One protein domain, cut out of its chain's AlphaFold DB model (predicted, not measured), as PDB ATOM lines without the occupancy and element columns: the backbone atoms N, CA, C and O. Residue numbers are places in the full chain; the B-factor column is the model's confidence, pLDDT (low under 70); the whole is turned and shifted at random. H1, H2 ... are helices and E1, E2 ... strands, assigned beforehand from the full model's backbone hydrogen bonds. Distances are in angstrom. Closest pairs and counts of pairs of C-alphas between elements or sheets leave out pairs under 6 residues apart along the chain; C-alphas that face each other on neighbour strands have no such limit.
ATOM      1  N   THR A 182     167.336 164.039 236.359       63.50
ATOM      2  CA  THR A 182     166.168 163.538 237.095       63.50
ATOM      3  C   THR A 182     165.014 164.535 237.002       63.50
ATOM      4  O   THR A 182     165.177 165.733 237.252       63.50
ATOM      5  N   LYS A 183     163.820 164.052 236.651       76.25
ATOM      6  CA  LYS A 183     162.630 164.907 236.550       76.25
ATOM      7  C   LYS A 183     162.253 165.505 237.907       76.25
ATOM      8  O   LYS A 183     161.637 166.569 237.939       76.25
ATOM      9  N   GLY A 184     162.654 164.855 239.004       82.88
ATOM     10  CA  GLY A 184     162.282 165.210 240.375       82.88
ATOM     11  C   GLY A 184     160.894 164.702 240.776       82.88
ATOM     12  O   GLY A 184     160.442 164.976 241.889       82.88
ATOM     13  N   TYR A 185     160.211 163.975 239.889       89.00
ATOM     14  CA  TYR A 185     158.927 163.345 240.159       89.00
ATOM     15  C   TYR A 185     158.763 162.052 239.355       89.00
ATOM     16  O   TYR A 185     159.271 161.929 238.238       89.00
ATOM     17  N   HIS A 186     157.964 161.137 239.896       89.06
ATOM     18  CA  HIS A 186     157.443 159.966 239.205       89.06
ATOM     19  C   HIS A 186     155.936 160.100 239.011       89.06
ATOM     20  O   HIS A 186     155.222 160.541 239.914       89.06
ATOM     21  N   GLN A 187     155.454 159.709 237.834       90.19
ATOM     22  CA  GLN A 187     154.031 159.660 237.522       90.19
ATOM     23  C   GLN A 187     153.609 158.206 237.299       90.19
ATOM     24  O   GLN A 187     154.204 157.523 236.468       90.19
ATOM     25  N   PHE A 188     152.609 157.750 238.051       90.00
ATOM     26  CA  PHE A 188     152.028 156.412 237.943       90.00
ATOM     27  C   PHE A 188     150.824 156.418 236.998       90.00
ATOM     28  O   PHE A 188     150.047 157.375 236.985       90.00
ATOM     29  N   GLU A 189     150.658 155.335 236.239       88.44
ATOM     30  CA  GLU A 189     149.481 155.112 235.395       88.44
ATOM     31  C   GLU A 189     148.242 154.835 236.257       88.44
ATOM     32  O   GLU A 189     148.279 154.026 237.185       88.44
ATOM     33  N   GLY A 190     147.120 155.487 235.951       88.00
ATOM     34  CA  GLY A 190     145.881 155.327 236.717       88.00
ATOM     35  C   GLY A 190     145.922 155.931 238.129       88.00
ATOM     36  O   GLY A 190     146.447 157.025 238.331       88.00
ATOM     37  N   ASP A 191     145.276 155.254 239.082       89.06
ATOM     38  CA  ASP A 191     145.181 155.652 240.495       89.06
ATOM     39  C   ASP A 191     146.277 154.951 241.301       89.06
ATOM     40  O   ASP A 191     146.338 153.718 241.350       89.06
ATOM     41  N   PHE A 192     147.130 155.749 241.945       89.88
ATOM     42  CA  PHE A 192     148.260 155.260 242.730       89.88
ATOM     43  C   PHE A 192     147.825 154.264 243.811       89.88
ATOM     44  O   PHE A 192     148.435 153.206 243.963       89.88
ATOM     45  N   TRP A 193     146.740 154.549 244.531       90.50
ATOM     46  CA  TRP A 193     146.331 153.743 245.679       90.50
ATOM     47  C   TRP A 193     145.771 152.380 245.287       90.50
ATOM     48  O   TRP A 193     145.839 151.449 246.084       90.50
ATOM     49  N   GLN A 194     145.279 152.218 244.057       88.56
ATOM     50  CA  GLN A 194     144.803 150.920 243.566       88.56
ATOM     51  C   GLN A 194     145.944 149.923 243.337       88.56
ATOM     52  O   GLN A 194     145.713 148.713 243.334       88.56
ATOM     53  N   GLN A 195     147.171 150.417 243.161       85.25
ATOM     54  CA  GLN A 195     148.367 149.592 242.985       85.25
ATOM     55  C   GLN A 195     148.979 149.161 244.328       85.25
ATOM     56  O   GLN A 195     149.802 148.245 244.374       85.25
ATOM     57  N   ILE A 196     148.565 149.792 245.432       87.75
ATOM     58  CA  ILE A 196     149.098 149.554 246.773       87.75
ATOM     59  C   ILE A 196     148.207 148.560 247.523       87.75
ATOM     60  O   ILE A 196     147.038 148.820 247.792       87.75
ATOM     61  N   GLN A 197     148.773 147.411 247.901       84.19
ATOM     62  CA  GLN A 197     148.031 146.360 248.613       84.19
ATOM     63  C   GLN A 197     147.816 146.673 250.097       84.19
ATOM     64  O   GLN A 197     146.777 146.334 250.664       84.19
ATOM     65  N   SER A 198     148.811 147.283 250.740       87.50
ATOM     66  CA  SER A 198     148.768 147.649 252.149       87.50
ATOM     67  C   SER A 198     149.454 148.990 252.370       87.50
ATOM     68  O   SER A 198     150.490 149.293 251.778       87.50
ATOM     69  N   VAL A 199     148.848 149.802 253.229       91.88
ATOM     70  CA  VAL A 199     149.357 151.113 253.609       91.88
ATOM     71  C   VAL A 199     149.107 151.325 255.093       91.88
ATOM     72  O   VAL A 199     147.976 151.202 255.564       91.88
ATOM     73  N   ASP A 200     150.161 151.672 255.821       92.50
ATOM     74  CA  ASP A 200     150.027 152.224 257.165       92.50
ATOM     75  C   ASP A 200     150.017 153.746 257.053       92.50
ATOM     76  O   ASP A 200     150.725 154.314 256.226       92.50
ATOM     77  N   SER A 201     149.199 154.431 257.847       94.50
ATOM     78  CA  SER A 201     149.093 155.891 257.778       94.50
ATOM     79  C   SER A 201     149.150 156.502 259.164       94.50
ATOM     80  O   SER A 201     148.454 156.063 260.078       94.50
ATOM     81  N   GLU A 202     149.944 157.553 259.296       94.69
ATOM     82  CA  GLU A 202     150.067 158.348 260.508       94.69
ATOM     83  C   GLU A 202     149.677 159.787 260.196       94.69
ATOM     84  O   GLU A 202     150.056 160.336 259.163       94.69
ATOM     85  N   THR A 203     148.873 160.400 261.060       93.94
ATOM     86  CA  THR A 203     148.442 161.790 260.884       93.94
ATOM     87  C   THR A 203     148.900 162.622 262.064       93.94
ATOM     88  O   THR A 203     148.485 162.387 263.198       93.94
ATOM     89  N   GLU A 204     149.708 163.635 261.774       89.75
ATOM     90  CA  GLU A 204     150.157 164.628 262.736       89.75
ATOM     91  C   GLU A 204     149.631 166.008 262.321       89.75
ATOM     92  O   GLU A 204     150.057 166.627 261.340       89.75
ATOM     93  N   GLY A 205     148.639 166.499 263.067       89.19
ATOM     94  CA  GLY A 205     147.988 167.773 262.779       89.19
ATOM     95  C   GLY A 205     147.278 167.770 261.421       89.19
ATOM     96  O   GLY A 205     146.214 167.178 261.276       89.19
ATOM     97  N   ARG A 206     147.835 168.498 260.444       83.88
ATOM     98  CA  ARG A 206     147.288 168.614 259.074       83.88
ATOM     99  C   ARG A 206     148.019 167.744 258.052       83.88
ATOM    100  O   ARG A 206     147.653 167.768 256.880       83.88
ATOM    101  N   ASN A 207     149.064 167.049 258.482       88.38
ATOM    102  CA  ASN A 207     149.918 166.262 257.614       88.38
ATOM    103  C   ASN A 207     149.626 164.785 257.841       88.38
ATOM    104  O   ASN A 207     149.605 164.325 258.982       88.38
ATOM    105  N   THR A 208     149.431 164.055 256.750       93.81
ATOM    106  CA  THR A 208     149.303 162.601 256.762       93.81
ATOM    107  C   THR A 208     150.507 162.018 256.042       93.81
ATOM    108  O   THR A 208     150.828 162.436 254.930       93.81
ATOM    109  N   THR A 209     151.185 161.080 256.691       95.12
ATOM    110  CA  THR A 209     152.300 160.326 256.123       95.12
ATOM    111  C   THR A 209     151.854 158.887 255.936       95.12
ATOM    112  O   THR A 209     151.361 158.254 256.870       95.12
ATOM    113  N   HIS A 210     152.032 158.377 254.727       95.06
ATOM    114  CA  HIS A 210     151.751 157.000 254.362       95.06
ATOM    115  C   HIS A 210     153.046 156.203 254.303       95.06
ATOM    116  O   HIS A 210     154.046 156.671 253.760       95.06
ATOM    117  N   TYR A 211     153.009 154.986 254.823       94.00
ATOM    118  CA  TYR A 211     154.100 154.032 254.773       94.00
ATOM    119  C   TYR A 211     153.671 152.861 253.893       94.00
ATOM    120  O   TYR A 211     152.741 152.127 254.235       94.00
ATOM    121  N   VAL A 212     154.338 152.708 252.752       93.44
ATOM    122  CA  VAL A 212     154.068 151.638 251.778       93.44
ATOM    123  C   VAL A 212     155.308 150.776 251.585       93.44
ATOM    124  O   VAL A 212     156.424 151.220 251.861       93.44
ATOM    125  N   ALA A 213     155.117 149.536 251.136       89.75
ATOM    126  CA  ALA A 213     156.217 148.614 250.873       89.75
ATOM    127  C   ALA A 213     157.132 149.165 249.771       89.75
ATOM    128  O   ALA A 213     156.660 149.673 248.751       89.75
ATOM    129  N   ARG A 214     158.446 149.088 249.969       84.44
ATOM    130  CA  ARG A 214     159.426 149.748 249.100       84.44
ATOM    131  C   ARG A 214     159.390 149.259 247.651       84.44
ATOM    132  O   ARG A 214     159.710 150.018 246.745       84.44
ATOM    133  N   GLU A 215     158.985 148.016 247.427       83.12
ATOM    134  CA  GLU A 215     158.906 147.385 246.107       83.12
ATOM    135  C   GLU A 215     157.741 147.917 245.264       83.12
ATOM    136  O   GLU A 215     157.718 147.713 244.053       83.12
ATOM    137  N   THR A 216     156.771 148.589 245.893       81.75
ATOM    138  CA  THR A 216     155.575 149.120 245.217       81.75
ATOM    139  C   THR A 216     155.828 150.430 244.477       81.75
ATOM    140  O   THR A 216     154.994 150.867 243.688       81.75
ATOM    141  N   VAL A 217     156.985 151.052 244.704       81.56
ATOM    142  CA  VAL A 217     157.395 152.297 244.056       81.56
ATOM    143  C   VAL A 217     158.737 152.105 243.341       81.56
ATOM    144  O   VAL A 217     159.571 151.310 243.785       81.56
ATOM    145  N   PRO A 218     158.989 152.815 242.225       76.81
ATOM    146  CA  PRO A 218     160.298 152.809 241.584       76.81
ATOM    147  C   PRO A 218     161.377 153.373 242.524       76.81
ATOM    148  O   PRO A 218     161.097 153.890 243.603       76.81
ATOM    149  N   LEU A 219     162.646 153.268 242.123       72.88
ATOM    150  CA  LEU A 219     163.770 153.806 242.897       72.88
ATOM    151  C   LEU A 219     163.650 155.327 243.075       72.88
ATOM    152  O   LEU A 219     164.089 156.081 242.212       72.88
ATOM    153  N   THR A 220     163.145 155.767 244.225       79.31
ATOM    154  CA  THR A 220     162.899 157.185 244.507       79.31
ATOM    155  C   THR A 220     163.938 157.829 245.426       79.31
ATOM    156  O   THR A 220     164.634 157.174 246.211       79.31
ATOM    157  N   TYR A 221     164.123 159.139 245.294       81.75
ATOM    158  CA  TYR A 221     164.999 159.979 246.116       81.75
ATOM    159  C   TYR A 221     164.198 160.735 247.191       81.75
ATOM    160  O   TYR A 221     162.986 160.906 247.078       81.75
ATOM    161  N   ILE A 222     164.870 161.211 248.247       84.75
ATOM    162  CA  ILE A 222     164.242 162.152 249.193       84.75
ATOM    163  C   ILE A 222     163.849 163.410 248.412       84.75
ATOM    164  O   ILE A 222     164.596 163.844 247.536       84.75
ATOM    165  N   ASN A 223     162.696 163.991 248.749       87.31
ATOM    166  CA  ASN A 223     162.076 165.141 248.083       87.31
ATOM    167  C   ASN A 223     161.519 164.860 246.684       87.31
ATOM    168  O   ASN A 223     160.998 165.774 246.051       87.31
ATOM    169  N   GLU A 224     161.578 163.621 246.200       89.62
ATOM    170  CA  GLU A 224     160.924 163.251 244.949       89.62
ATOM    171  C   GLU A 224     159.401 163.230 245.109       89.62
ATOM    172  O   GLU A 224     158.875 162.739 246.113       89.62
ATOM    173  N   TYR A 225     158.690 163.778 244.125       93.44
ATOM    174  CA  TYR A 225     157.229 163.791 244.136       93.44
ATOM    175  C   TYR A 225     156.656 162.558 243.449       93.44
ATOM    176  O   TYR A 225     157.178 162.084 242.443       93.44
ATOM    177  N   LEU A 226     155.539 162.071 243.970       93.75
ATOM    178  CA  LEU A 226     154.773 160.975 243.398       93.75
ATOM    179  C   LEU A 226     153.430 161.524 242.935       93.75
ATOM    180  O   LEU A 226     152.697 162.103 243.732       93.75
ATOM    181  N   LEU A 227     153.124 161.367 241.656       93.62
ATOM    182  CA  LEU A 227     151.882 161.816 241.039       93.62
ATOM    183  C   LEU A 227     151.155 160.625 240.433       93.62
ATOM    184  O   LEU A 227     151.785 159.659 240.012       93.62
ATOM    185  N   ASP A 228     149.844 160.732 240.308       91.56
ATOM    186  CA  ASP A 228     149.051 159.777 239.550       91.56
ATOM    187  C   ASP A 228     148.452 160.421 238.290       91.56
ATOM    188  O   ASP A 228     148.358 161.649 238.155       91.56
ATOM    189  N   GLU A 229     148.084 159.593 237.318       88.38
ATOM    190  CA  GLU A 229     147.440 160.052 236.089       88.38
ATOM    191  C   GLU A 229     145.984 160.466 236.329       88.38
ATOM    192  O   GLU A 229     145.498 161.399 235.686       88.38
ATOM    193  N   SER A 230     145.317 159.843 237.311       84.00
ATOM    194  CA  SER A 230     143.950 160.208 237.716       84.00
ATOM    195  C   SER A 230     143.845 161.671 238.170       84.00
ATOM    196  O   SER A 230     142.788 162.299 238.070       84.00
ATOM    197  N   GLY A 231     144.962 162.237 238.631       83.12
ATOM    198  CA  GLY A 231     145.070 163.605 239.091       83.12
ATOM    199  C   GLY A 231     144.412 163.841 240.439       83.12
ATOM    200  O   GLY A 231     144.042 164.974 240.742       83.12
ATOM    201  N   THR A 232     144.285 162.802 241.253       84.31
ATOM    202  CA  THR A 232     143.753 162.906 242.612       84.31
ATOM    203  C   THR A 232     144.874 162.879 243.647       84.31
ATOM    204  O   THR A 232     144.798 163.593 244.650       84.31
ATOM    205  N   PHE A 233     145.961 162.158 243.363       91.56
ATOM    206  CA  PHE A 233     147.068 161.967 244.285       91.56
ATOM    207  C   PHE A 233     148.284 162.839 243.944       91.56
ATOM    208  O   PHE A 233     148.683 163.001 242.789       91.56
ATOM    209  N   ALA A 234     148.891 163.400 244.990       94.31
ATOM    210  CA  ALA A 234     150.230 163.964 244.932       94.31
ATOM    211  C   ALA A 234     150.920 163.780 246.288       94.31
ATOM    212  O   ALA A 234     150.456 164.308 247.300       94.31
ATOM    213  N   GLY A 235     152.036 163.058 246.303       94.44
ATOM    214  CA  GLY A 235     152.847 162.812 247.491       94.44
ATOM    215  C   GLY A 235     154.275 163.325 247.339       94.44
ATOM    216  O   GLY A 235     154.729 163.605 246.231       94.44
ATOM    217  N   LYS A 236     154.999 163.434 248.456       94.50
ATOM    218  CA  LYS A 236     156.445 163.702 248.483       94.50
ATOM    219  C   LYS A 236     157.151 162.670 249.347       94.50
ATOM    220  O   LYS A 236     156.735 162.426 250.479       94.50
ATOM    221  N   VAL A 237     158.228 162.086 248.835       92.50
ATOM    222  CA  VAL A 237     159.054 161.133 249.581       92.50
ATOM    223  C   VAL A 237     159.827 161.875 250.667       92.50
ATOM    224  O   VAL A 237     160.646 162.749 250.374       92.50
ATOM    225  N   THR A 238     159.580 161.522 251.926       90.69
ATOM    226  CA  THR A 238     160.215 162.153 253.097       90.69
ATOM    227  C   THR A 238     161.282 161.283 253.750       90.69
ATOM    228  O   THR A 238     162.071 161.783 254.548       90.69
ATOM    229  N   GLY A 239     161.343 160.000 253.400       87.50
ATOM    230  CA  GLY A 239     162.252 159.042 254.013       87.50
ATOM    231  C   GLY A 239     161.928 157.605 253.623       87.50
ATOM    232  O   GLY A 239     161.002 157.334 252.856       87.50
ATOM    233  N   TRP A 240     162.732 156.678 254.130       86.00
ATOM    234  CA  TRP A 240     162.538 155.238 253.989       86.00
ATOM    235  C   TRP A 240     163.345 154.494 255.052       86.00
ATOM    236  O   TRP A 240     164.355 155.002 255.551       86.00
ATOM    237  N   ASP A 241     162.943 153.262 255.327       83.81
ATOM    238  CA  ASP A 241     163.762 152.257 255.995       83.81
ATOM    239  C   ASP A 241     164.086 151.106 255.018       83.81
ATOM    240  O   ASP A 241     164.144 151.312 253.797       83.81
ATOM    241  N   ASP A 242     164.432 149.933 255.544       77.88
ATOM    242  CA  ASP A 242     164.794 148.786 254.713       77.88
ATOM    243  C   ASP A 242     163.560 148.152 254.031       77.88
ATOM    244  O   ASP A 242     163.702 147.658 252.915       77.88
ATOM    245  N   ASP A 243     162.358 148.287 254.608       85.50
ATOM    246  CA  ASP A 243     161.128 147.619 254.150       85.50
ATOM    247  C   ASP A 243     160.081 148.597 253.580       85.50
ATOM    248  O   ASP A 243     159.292 148.252 252.695       85.50
ATOM    249  N   LYS A 244     160.040 149.833 254.085       90.44
ATOM    250  CA  LYS A 244     158.993 150.817 253.804       90.44
ATOM    251  C   LYS A 244     159.551 152.156 253.353       90.44
ATOM    252  O   LYS A 244     160.629 152.597 253.747       90.44
ATOM    253  N   ILE A 245     158.755 152.848 252.549       92.12
ATOM    254  CA  ILE A 245     158.970 154.243 252.167       92.12
ATOM    255  C   ILE A 245     157.927 155.130 252.844       92.12
ATOM    256  O   ILE A 245     156.755 154.760 252.909       92.12
ATOM    257  N   SER A 246     158.346 156.297 253.339       92.88
ATOM    258  CA  SER A 246     157.451 157.297 253.917       92.88
ATOM    259  C   SER A 246     157.106 158.368 252.880       92.88
ATOM    260  O   SER A 246     157.979 159.050 252.332       92.88
ATOM    261  N   ILE A 247     155.813 158.519 252.614       95.19
ATOM    262  CA  ILE A 247     155.259 159.432 251.618       95.19
ATOM    263  C   ILE A 247     154.354 160.424 252.340       95.19
ATOM    264  O   ILE A 247     153.309 160.056 252.872       95.19
ATOM    265  N   LEU A 248     154.743 161.694 252.349       94.44
ATOM    266  CA  LEU A 248     153.887 162.771 252.827       94.44
ATOM    267  C   LEU A 248     152.784 163.030 251.801       94.44
ATOM    268  O   LEU A 248     153.082 163.389 250.660       94.44
ATOM    269  N   ASP A 249     151.526 162.897 252.214       94.44
ATOM    270  CA  ASP A 249     150.379 163.267 251.393       94.44
ATOM    271  C   ASP A 249     150.273 164.789 251.313       94.44
ATOM    272  O   ASP A 249     149.939 165.495 252.281       94.44
ATOM    273  N   LEU A 250     150.582 165.308 250.129       92.94
ATOM    274  CA  LEU A 250     150.462 166.720 249.824       92.94
ATOM    275  C   LEU A 250     149.108 167.046 249.211       92.94
ATOM    276  O   LEU A 250     148.642 168.154 249.448       92.94
ATOM    277  N   GLY A 251     148.478 166.117 248.490       91.06
ATOM    278  CA  GLY A 251     147.249 166.309 247.726       91.06
ATOM    279  C   GLY A 251     147.420 167.268 246.540       91.06
ATOM    280  O   GLY A 251     147.954 168.374 246.669       91.06
ATOM    281  N   ARG A 252     146.910 166.890 245.360       90.94
ATOM    282  CA  ARG A 252     147.061 167.713 244.143       90.94
ATOM    283  C   ARG A 252     146.438 169.104 244.297       90.94
ATOM    284  O   ARG A 252     147.060 170.104 243.944       90.94
ATOM    285  N   GLU A 253     145.228 169.181 244.849       89.81
ATOM    286  CA  GLU A 253     144.521 170.450 245.063       89.81
ATOM    287  C   GLU A 253     145.272 171.361 246.041       89.81
ATOM    288  O   GLU A 253     145.457 172.546 245.779       89.81
ATOM    289  N   ARG A 254     145.785 170.795 247.136       90.44
ATOM    290  CA  ARG A 254     146.584 171.507 248.143       90.44
ATOM    291  C   ARG A 254     147.896 172.042 247.566       90.44
ATOM    292  O   ARG A 254     148.271 173.167 247.893       90.44
ATOM    293  N   LEU A 255     148.569 171.291 246.689       90.69
ATOM    294  CA  LEU A 255     149.734 171.786 245.947       90.69
ATOM    295  C   LEU A 255     149.373 172.968 245.042       90.69
ATOM    296  O   LEU A 255     150.097 173.964 245.024       90.69
ATOM    297  N   LEU A 256     148.247 172.887 244.330       90.44
ATOM    298  CA  LEU A 256     147.775 173.962 243.454       90.44
ATOM    299  C   LEU A 256     147.257 175.190 244.224       90.44
ATOM    300  O   LEU A 256     147.332 176.313 243.729       90.44
ATOM    301  N   ALA A 257     146.776 174.994 245.449       90.69
ATOM    302  CA  ALA A 257     146.306 176.057 246.329       90.69
ATOM    303  C   ALA A 257     147.442 176.822 247.027       90.69
ATOM    304  O   ALA A 257     147.181 177.845 247.669       90.69
ATOM    305  N   LYS A 258     148.701 176.365 246.920       87.19
ATOM    306  CA  LYS A 258     149.839 177.103 247.477       87.19
ATOM    307  C   LYS A 258     149.885 178.519 246.895       87.19
ATOM    308  O   LYS A 258     149.554 178.761 245.734       87.19
ATOM    309  N   ASN A 259     150.341 179.458 247.717       85.88
ATOM    310  CA  ASN A 259     150.585 180.841 247.327       85.88
ATOM    311  C   ASN A 259     151.891 181.317 247.960       85.88
ATOM    312  O   ASN A 259     152.140 181.052 249.137       85.88
ATOM    313  N   ALA A 260     152.685 182.050 247.190       80.00
ATOM    314  CA  ALA A 260     153.769 182.857 247.723       80.00
ATOM    315  C   ALA A 260     153.733 184.242 247.067       80.00
ATOM    316  O   ALA A 260     153.771 184.355 245.844       80.00
ATOM    317  N   TRP A 261     153.635 185.306 247.870       79.69
ATOM    318  CA  TRP A 261     153.595 186.702 247.401       79.69
ATOM    319  C   TRP A 261     152.568 186.980 246.285       79.69
ATOM    320  O   TRP A 261     152.835 187.749 245.362       79.69
ATOM    321  N   GLY A 262     151.386 186.356 246.353       78.12
ATOM    322  CA  GLY A 262     150.333 186.545 245.346       78.12
ATOM    323  C   GLY A 262     150.523 185.717 244.072       78.12
ATOM    324  O   GLY A 262     149.725 185.838 243.145       78.12
ATOM    325  N   ILE A 263     151.556 184.875 244.016       80.19
ATOM    326  CA  ILE A 263     151.823 183.970 242.901       80.19
ATOM    327  C   ILE A 263     151.211 182.611 243.225       80.19
ATOM    328  O   ILE A 263     151.470 182.038 244.283       80.19
ATOM    329  N   HIS A 264     150.407 182.115 242.289       84.75
ATOM    330  CA  HIS A 264     149.791 180.796 242.338       84.75
ATOM    331  C   HIS A 264     150.366 179.906 241.231       84.75
ATOM    332  O   HIS A 264     150.628 180.402 240.126       84.75
ATOM    333  N   PRO A 265     150.545 178.603 241.493       87.88
ATOM    334  CA  PRO A 265     150.950 177.656 240.471       87.88
ATOM    335  C   PRO A 265     149.810 177.460 239.464       87.88
ATOM    336  O   PRO A 265     148.641 177.366 239.831       87.88
ATOM    337  N   LYS A 266     150.144 177.394 238.173       84.94
ATOM    338  CA  LYS A 266     149.162 177.154 237.099       84.94
ATOM    339  C   LYS A 266     148.975 175.676 236.772       84.94
ATOM    340  O   LYS A 266     147.985 175.304 236.153       84.94
ATOM    341  N   ASN A 267     149.953 174.851 237.126       88.56
ATOM    342  CA  ASN A 267     149.956 173.415 236.895       88.56
ATOM    343  C   ASN A 267     150.642 172.704 238.068       88.56
ATOM    344  O   ASN A 267     151.218 173.346 238.951       88.56
ATOM    345  N   ILE A 268     150.567 171.372 238.080       89.94
ATOM    346  CA  ILE A 268     151.091 170.568 239.185       89.94
ATOM    347  C   ILE A 268     152.610 170.715 239.339       89.94
ATOM    348  O   ILE A 268     153.089 170.836 240.460       89.94
ATOM    349  N   TYR A 269     153.351 170.838 238.234       88.75
ATOM    350  CA  TYR A 269     154.805 171.028 238.236       88.75
ATOM    351  C   TYR A 269     155.218 172.325 238.939       88.75
ATOM    352  O   TYR A 269     156.109 172.327 239.785       88.75
ATOM    353  N   GLN A 270     154.506 173.425 238.682       87.69
ATOM    354  CA  GLN A 270     154.702 174.684 239.403       87.69
ATOM    355  C   GLN A 270     154.296 174.571 240.877       87.69
ATOM    356  O   GLN A 270     154.922 175.205 241.723       87.69
ATOM    357  N   GLY A 271     153.279 173.761 241.189       90.50
ATOM    358  CA  GLY A 271     152.886 173.452 242.565       90.50
ATOM    359  C   GLY A 271     154.007 172.750 243.332       90.50
ATOM    360  O   GLY A 271     154.356 173.184 244.428       90.50
ATOM    361  N   MET A 272     154.629 171.738 242.718       91.88
ATOM    362  CA  MET A 272     155.796 171.029 243.259       91.88
ATOM    363  C   MET A 272     157.005 171.958 243.416       91.88
ATOM    364  O   MET A 272     157.641 171.977 244.467       91.88
ATOM    365  N   ALA A 273     157.291 172.797 242.415       88.94
ATOM    366  CA  ALA A 273     158.375 173.774 242.509       88.94
ATOM    367  C   ALA A 273     158.157 174.745 243.670       88.94
ATOM    368  O   ALA A 273     159.092 175.056 244.405       88.94
ATOM    369  N   MET A 274     156.921 175.208 243.863       89.25
ATOM    370  CA  MET A 274     156.607 176.115 244.955       89.25
ATOM    371  C   MET A 274     156.622 175.417 246.319       89.25
ATOM    372  O   MET A 274     157.060 176.032 247.287       89.25
ATOM    373  N   ASP A 275     156.212 174.146 246.413       91.94
ATOM    374  CA  ASP A 275     156.400 173.342 247.629       91.94
ATOM    375  C   ASP A 275     157.881 173.248 248.007       91.94
ATOM    376  O   ASP A 275     158.243 173.657 249.108       91.94
ATOM    377  N   ALA A 276     158.741 172.835 247.071       89.69
ATOM    378  CA  ALA A 276     160.176 172.691 247.307       89.69
ATOM    379  C   ALA A 276     160.854 174.022 247.687       89.69
ATOM    380  O   ALA A 276     161.695 174.080 248.586       89.69
ATOM    381  N   LEU A 277     160.482 175.122 247.026       86.81
ATOM    382  CA  LEU A 277     161.032 176.444 247.333       86.81
ATOM    383  C   LEU A 277     160.636 176.925 248.733       86.81
ATOM    384  O   LEU A 277     161.474 177.499 249.431       86.81
ATOM    385  N   LEU A 278     159.396 176.662 249.155       86.69
ATOM    386  CA  LEU A 278     158.876 177.058 250.465       86.69
ATOM    387  C   LEU A 278     159.310 176.127 251.607       86.69
ATOM    388  O   LEU A 278     159.161 176.506 252.767       86.69
ATOM    389  N   ASP A 279     159.843 174.944 251.307       86.12
ATOM    390  CA  ASP A 279     160.246 173.958 252.312       86.12
ATOM    391  C   ASP A 279     161.567 174.348 253.002       86.12
ATOM    392  O   ASP A 279     162.623 174.269 252.375       86.12
ATOM    393  N   PRO A 280     161.578 174.752 254.284       82.06
ATOM    394  CA  PRO A 280     162.790 175.226 254.952       82.06
ATOM    395  C   PRO A 280     163.877 174.152 255.114       82.06
ATOM    396  O   PRO A 280     165.002 174.506 255.452       82.06
ATOM    397  N   THR A 281     163.565 172.874 254.884       80.69
ATOM    398  CA  THR A 281     164.524 171.763 254.995       80.69
ATOM    399  C   THR A 281     165.377 171.559 253.737       80.69
ATOM    400  O   THR A 281     166.346 170.804 253.772       80.69
ATOM    401  N   ILE A 282     165.042 172.233 252.630       79.81
ATOM    402  CA  ILE A 282     165.759 172.129 251.352       79.81
ATOM    403  C   ILE A 282     166.647 173.358 251.150       79.81
ATOM    404  O   ILE A 282     166.135 174.464 250.954       79.81
ATOM    405  N   ASP A 283     167.964 173.161 251.117       74.38
ATOM    406  CA  ASP A 283     168.949 174.248 250.995       74.38
ATOM    407  C   ASP A 283     169.047 174.807 249.568       74.38
ATOM    408  O   ASP A 283     169.228 176.010 249.356       74.38
ATOM    409  N   LEU A 284     168.922 173.925 248.572       77.69
ATOM    410  CA  LEU A 284     169.117 174.252 247.164       77.69
ATOM    411  C   LEU A 284     168.038 173.598 246.299       77.69
ATOM    412  O   LEU A 284     167.910 172.379 246.277       77.69
ATOM    413  N   VAL A 285     167.308 174.416 245.536       76.69
ATOM    414  CA  VAL A 285     166.335 173.959 244.535       76.69
ATOM    415  C   VAL A 285     166.812 174.373 243.147       76.69
ATOM    416  O   VAL A 285     166.963 175.563 242.858       76.69
ATOM    417  N   ILE A 286     167.028 173.391 242.278       77.62
ATOM    418  CA  ILE A 286     167.386 173.574 240.873       77.62
ATOM    419  C   ILE A 286     166.125 173.359 240.035       77.62
ATOM    420  O   ILE A 286     165.508 172.301 240.108       77.62
ATOM    421  N   LEU A 287     165.747 174.371 239.249       78.81
ATOM    422  CA  LEU A 287     164.581 174.330 238.367       78.81
ATOM    423  C   LEU A 287     165.020 174.384 236.904       78.81
ATOM    424  O   LEU A 287     165.511 175.420 236.439       78.81
ATOM    425  N   THR A 288     164.797 173.300 236.169       71.19
ATOM    426  CA  THR A 288     165.084 173.181 234.728       71.19
ATOM    427  C   THR A 288     163.789 173.104 233.910       71.19
ATOM    428  O   THR A 288     162.701 173.015 234.467       71.19
ATOM    429  N   GLY A 289     163.868 173.280 232.587       64.88
ATOM    430  CA  GLY A 289     162.718 173.206 231.667       64.88
ATOM    431  C   GLY A 289     162.787 174.241 230.533       64.88
ATOM    432  O   GLY A 289     163.616 175.158 230.594       64.88
ATOM    433  N   PRO A 290     161.901 174.183 229.528       57.38
ATOM    434  CA  PRO A 290     161.932 175.083 228.373       57.38
ATOM    435  C   PRO A 290     161.631 176.553 228.722       57.38
ATOM    436  O   PRO A 290     161.112 176.894 229.794       57.38
ATOM    437  N   ALA A 291     161.993 177.478 227.831       51.19
ATOM    438  CA  ALA A 291     161.623 178.883 227.990       51.19
ATOM    439  C   ALA A 291     160.088 179.014 228.041       51.19
ATOM    440  O   ALA A 291     159.379 178.420 227.237       51.19
ATOM    441  N   GLY A 292     159.561 179.775 229.006       55.59
ATOM    442  CA  GLY A 292     158.112 179.937 229.186       55.59
ATOM    443  C   GLY A 292     157.445 179.023 230.227       55.59
ATOM    444  O   GLY A 292     156.332 179.343 230.633       55.59
ATOM    445  N   SER A 293     158.119 178.002 230.788       56.62
ATOM    446  CA  SER A 293     157.533 177.109 231.827       56.62
ATOM    447  C   SER A 293     157.229 177.774 233.185       56.62
ATOM    448  O   SER A 293     156.821 177.116 234.138       56.62
ATOM    449  N   GLY A 294     157.441 179.086 233.318       57.09
ATOM    450  CA  GLY A 294     157.113 179.838 234.536       57.09
ATOM    451  C   GLY A 294     158.198 179.870 235.620       57.09
ATOM    452  O   GLY A 294     157.969 180.504 236.646       57.09
ATOM    453  N   LYS A 295     159.394 179.301 235.380       63.91
ATOM    454  CA  LYS A 295     160.553 179.304 236.309       63.91
ATOM    455  C   LYS A 295     160.813 180.669 236.963       63.91
ATOM    456  O   LYS A 295     160.853 180.791 238.183       63.91
ATOM    457  N   THR A 296     160.933 181.721 236.148       54.88
ATOM    458  CA  THR A 296     161.207 183.092 236.618       54.88
ATOM    459  C   THR A 296     160.017 183.716 237.349       54.88
ATOM    460  O   THR A 296     160.209 184.606 238.167       54.88
ATOM    461  N   GLY A 297     158.790 183.277 237.057       55.53
ATOM    462  CA  GLY A 297     157.590 183.730 237.759       55.53
ATOM    463  C   GLY A 297     157.575 183.232 239.200       55.53
ATOM    464  O   GLY A 297     157.437 184.038 240.111       55.53
ATOM    465  N   VAL A 298     157.814 181.935 239.405       54.53
ATOM    466  CA  VAL A 298     157.818 181.303 240.737       54.53
ATOM    467  C   VAL A 298     158.980 181.812 241.617       54.53
ATOM    468  O   VAL A 298     158.844 181.896 242.832       54.53
ATOM    469  N   ASN A 299     160.095 182.252 241.019       51.75
ATOM    470  CA  ASN A 299     161.306 182.707 241.726       51.75
ATOM    471  C   ASN A 299     161.322 184.206 242.134       51.75
ATOM    472  O   ASN A 299     162.292 184.693 242.708       51.75
ATOM    473  N   LYS A 300     160.289 185.005 241.825       49.69
ATOM    474  CA  LYS A 300     160.326 186.467 242.084       49.69
ATOM    475  C   LYS A 300     160.230 186.876 243.563       49.69
ATOM    476  O   LYS A 300     160.426 188.051 243.871       49.69
ATOM    477  N   GLY A 301     159.974 185.940 244.475       43.66
ATOM    478  CA  GLY A 301     160.036 186.169 245.918       43.66
ATOM    479  C   GLY A 301     161.419 185.829 246.462       43.66
ATOM    480  O   GLY A 301     161.762 184.660 246.585       43.66
ATOM    481  N   LYS A 302     162.241 186.836 246.780       40.06
ATOM    482  CA  LYS A 302     163.563 186.601 247.379       40.06
ATOM    483  C   LYS A 302     163.407 185.900 248.731       40.06
ATOM    484  O   LYS A 302     163.008 186.516 249.712       40.06
ATOM    485  N   THR A 303     163.799 184.637 248.797       33.44
ATOM    486  CA  THR A 303     164.310 184.004 250.016       33.44
ATOM    487  C   THR A 303     165.637 183.362 249.651       33.44
ATOM    488  O   THR A 303     165.823 182.931 248.516       33.44
ATOM    489  N   THR A 304     166.581 183.406 250.580       34.62
ATOM    490  CA  THR A 304     167.983 182.991 250.488       34.62
ATOM    491  C   THR A 304     168.129 181.497 250.167       34.62
ATOM    492  O   THR A 304     168.566 180.716 250.997       34.62
ATOM    493  N   LYS A 305     167.732 181.086 248.964       36.94
ATOM    494  CA  LYS A 305     167.979 179.778 248.361       36.94
ATOM    495  C   LYS A 305     168.496 180.026 246.959       36.94
ATOM    496  O   LYS A 305     167.936 180.835 246.216       36.94
ATOM    497  N   PHE A 306     169.599 179.380 246.605       36.44
ATOM    498  CA  PHE A 306     170.234 179.567 245.305       36.44
ATOM    499  C   PHE A 306     169.394 178.920 244.199       36.44
ATOM    500  O   PHE A 306     169.688 177.834 243.734       36.44
ATOM    501  N   VAL A 307     168.341 179.579 243.724       41.97
ATOM    502  CA  VAL A 307     167.617 179.091 242.544       41.97
ATOM    503  C   VAL A 307     168.476 179.354 241.308       41.97
ATOM    504  O   VAL A 307     168.439 180.448 240.736       41.97
ATOM    505  N   LYS A 308     169.262 178.362 240.871       36.16
ATOM    506  CA  LYS A 308     169.954 178.419 239.575       36.16
ATOM    507  C   LYS A 308     168.904 178.235 238.481       36.16
ATOM    508  O   LYS A 308     168.614 177.131 238.041       36.16
ATOM    509  N   THR A 309     168.282 179.341 238.075       36.50
ATOM    510  CA  THR A 309     167.451 179.374 236.868       36.50
ATOM    511  C   THR A 309     168.408 179.381 235.681       36.50
ATOM    512  O   THR A 309     168.981 180.421 235.363       36.50
ATOM    513  N   GLN A 310     168.643 178.227 235.063       35.81
ATOM    514  CA  GLN A 310     169.512 178.137 233.891       35.81
ATOM    515  C   GLN A 310     168.757 178.697 232.676       35.81
ATOM    516  O   GLN A 310     168.004 178.001 232.006       35.81
ATOM    517  N   ILE A 311     168.907 180.001 232.435       32.03
ATOM    518  CA  ILE A 311     168.807 180.564 231.087       32.03
ATOM    519  C   ILE A 311     170.240 180.527 230.575       32.03
ATOM    520  O   ILE A 311     171.104 181.199 231.135       32.03
ATOM    521  N   ILE A 312     170.501 179.668 229.594       30.17
ATOM    522  CA  ILE A 312     171.826 179.476 229.005       30.17
ATOM    523  C   ILE A 312     172.301 180.828 228.460       30.17
ATOM    524  O   ILE A 312     171.731 181.360 227.511       30.17
ATOM    525  N   ASN A 313     173.297 181.421 229.118       24.70
ATOM    526  CA  ASN A 313     174.090 182.517 228.578       24.70
ATOM    527  C   ASN A 313     175.504 182.425 229.181       24.70
ATOM    528  O   ASN A 313     175.666 182.353 230.400       24.70
ATOM    529  N   GLU A 314     176.511 182.365 228.310       30.36
ATOM    530  CA  GLU A 314     177.842 181.765 228.517       30.36
ATOM    531  C   GLU A 314     178.769 182.441 229.557       30.36
ATOM    532  O   GLU A 314     179.855 181.939 229.832       30.36
ATOM    533  N   SER A 315     178.403 183.565 230.180       26.34
ATOM    534  CA  SER A 315     179.405 184.453 230.804       26.34
ATOM    535  C   SER A 315     179.645 184.312 232.317       26.34
ATOM    536  O   SER A 315     180.565 184.943 232.836       26.34
ATOM    537  N   LEU A 316     178.870 183.513 233.063       30.34
ATOM    538  CA  LEU A 316     178.877 183.585 234.541       30.34
ATOM    539  C   LEU A 316     179.580 182.430 235.281       30.34
ATOM    540  O   LEU A 316     179.764 182.513 236.495       30.34
ATOM    541  N   TRP A 317     180.038 181.386 234.584       32.06
ATOM    542  CA  TRP A 317     180.642 180.200 235.220       32.06
ATOM    543  C   TRP A 317     182.048 180.415 235.808       32.06
ATOM    544  O   TRP A 317     182.454 179.672 236.700       32.06
ATOM    545  N   THR A 327     181.177 171.794 253.355       26.39
ATOM    546  CA  THR A 327     180.519 170.803 254.242       26.39
ATOM    547  C   THR A 327     179.321 169.945 253.782       26.39
ATOM    548  O   THR A 327     178.361 170.382 253.164       26.39
ATOM    549  N   SER A 328     179.375 168.687 254.228       27.00
ATOM    550  CA  SER A 328     178.536 167.503 253.982       27.00
ATOM    551  C   SER A 328     177.087 167.548 254.509       27.00
ATOM    552  O   SER A 328     176.647 166.608 255.170       27.00
ATOM    553  N   SER A 329     176.339 168.622 254.253       30.91
ATOM    554  CA  SER A 329     174.960 168.777 254.764       30.91
ATOM    555  C   SER A 329     173.970 169.356 253.757       30.91
ATOM    556  O   SER A 329     172.855 169.670 254.143       30.91
ATOM    557  N   ASN A 330     174.357 169.529 252.491       36.34
ATOM    558  CA  ASN A 330     173.514 170.242 251.534       36.34
ATOM    559  C   ASN A 330     172.464 169.301 250.929       36.34
ATOM    560  O   ASN A 330     172.797 168.432 250.119       36.34
ATOM    561  N   HIS A 331     171.191 169.505 251.274       52.75
ATOM    562  CA  HIS A 331     170.072 168.843 250.603       52.75
ATOM    563  C   HIS A 331     169.777 169.563 249.280       52.75
ATOM    564  O   HIS A 331     169.000 170.518 249.215       52.75
ATOM    565  N   ILE A 332     170.456 169.126 248.216       50.19
ATOM    566  CA  ILE A 332     170.268 169.629 246.852       50.19
ATOM    567  C   ILE A 332     169.112 168.877 246.199       50.19
ATOM    568  O   ILE A 332     169.128 167.650 246.133       50.19
ATOM    569  N   TYR A 333     168.134 169.613 245.679       61.12
ATOM    570  CA  TYR A 333     166.980 169.050 244.996       61.12
ATOM    571  C   TYR A 333     166.848 169.597 243.570       61.12
ATOM    572  O   TYR A 333     166.972 170.803 243.343       61.12
ATOM    573  N   HIS A 334     166.590 168.710 242.607       59.03
ATOM    574  CA  HIS A 334     166.407 169.041 241.195       59.03
ATOM    575  C   HIS A 334     164.979 168.710 240.754       59.03
ATOM    576  O   HIS A 334     164.505 167.599 240.981       59.03
ATOM    577  N   LEU A 335     164.312 169.664 240.103       63.66
ATOM    578  CA  LEU A 335     162.964 169.510 239.567       63.66
ATOM    579  C   LEU A 335     162.880 170.100 238.157       63.66
ATOM    580  O   LEU A 335     163.287 171.240 237.914       63.66
ATOM    581  N   THR A 336     162.296 169.333 237.242       61.31
ATOM    582  CA  THR A 336     162.063 169.750 235.856       61.31
ATOM    583  C   THR A 336     160.612 170.215 235.688       61.31
ATOM    584  O   THR A 336     159.687 169.481 236.040       61.31
ATOM    585  N   LEU A 337     160.422 171.445 235.186       55.06
ATOM    586  CA  LEU A 337     159.132 172.140 235.027       55.06
ATOM    587  C   LEU A 337     158.483 172.011 233.649       55.06
ATOM    588  O   LEU A 337     159.198 172.242 232.642       55.06
TER     589      LEU A 337
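What this domain is: This is residues 182 to 317 and 327 to 337 of the 337 residues of the protein "Phosphate starvation-inducible protein PhoH" of Colwellia demingiae (UniProt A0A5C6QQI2). The domain has two lobes: a strongly twisted sheet of six strands, E1 to E6, and a smaller lobe in which helix H3 packs on a two-stranded parallel sheet, E7 and E8. H3 also meets the end of the large sheet where E1, E4 and E5 lie, the short helix H4 is beside H3, and residues 312 to 317 stick out. The printed part has 147 residues, with named elements in the order E1 H1 E2 E3 E4 E5 E6 H2 H3 E7 H4 E8; the large sheet, in the order E1 E4 E5 E6 E3 E2, is mixed. The class is mixed, helices and strands, with 68 residues, under half, in named elements. The whole is compact, with a radius of gyration of the C-alphas of 15.9 A and spans of 52 by 36 by 30 A.

How they stand to each other: E1, residues 185 to 188, is an edge strand, parallel to E4, residues 225 to 228, with N 186 and O 225 2.8 A apart. H1, residues 192 to 195, only grazes this sheet. E2, residues 199 to 204, the other edge strand, forms a hairpin with E3, residues 207 to 213, with N 202 and O 209 2.9 A apart. E4, E5, residues 234 to 240, and E6, residues 244 to 249, are a meander, each strand the antiparallel neighbour of the one before; N 226 and O 235 are 2.8 A apart, N 236 and O 248 2.9 A. E6 is also antiparallel to E3, with N 210 and O 247 2.8 A apart, and E3 to E6 form a Greek key, a meander of three strands whose last pairs with the strand before it. H2, residues 252 to 256, grazes the sheet and touches H3, residues 268 to 278; their closest C-alphas, of Leu 255 and Gly 271, are 4.9 A apart. H3 is on the sheet, over E4. E7, residues 284 to 288, is parallel to E8, residues 332 to 336, with N 286 and O 333 2.8 A apart; the closest C-alphas of H3 and E7, Leu 277 and Val 285, are 6.5 A apart. H4, residues 295 to 298, only just touches H3, with 3 pairs of C-alphas within 8 A, the closest being Met 274 and Val 298 at 6.8 A. In H2 and H3 every O i to N i+4 pair is within hydrogen-bond range; H1 and H4 are too short for one.

Where its parts are: E1 begins at C-alpha 185, (158.927, 163.345, 240.159). E3 is 19.9 A long, E5 17.6 A, E2 16.3 A, E6 15.3 A and H3 15.2 A. E8 ends at C-alpha 336, (162.063, 169.750, 235.856).

The domain as a whole: The C-alphas farthest apart, of Gln 197 and Ser 315, are 52.5 A apart. Residues 318 to 326 are not printed; C-alphas 317 and 327 are 21.2 A apart across the cut. The links E3 to E4 and H2 to H3 are long. Confidence is under 70 at residue 182, residues 289 to 317 and residues 327 to 337.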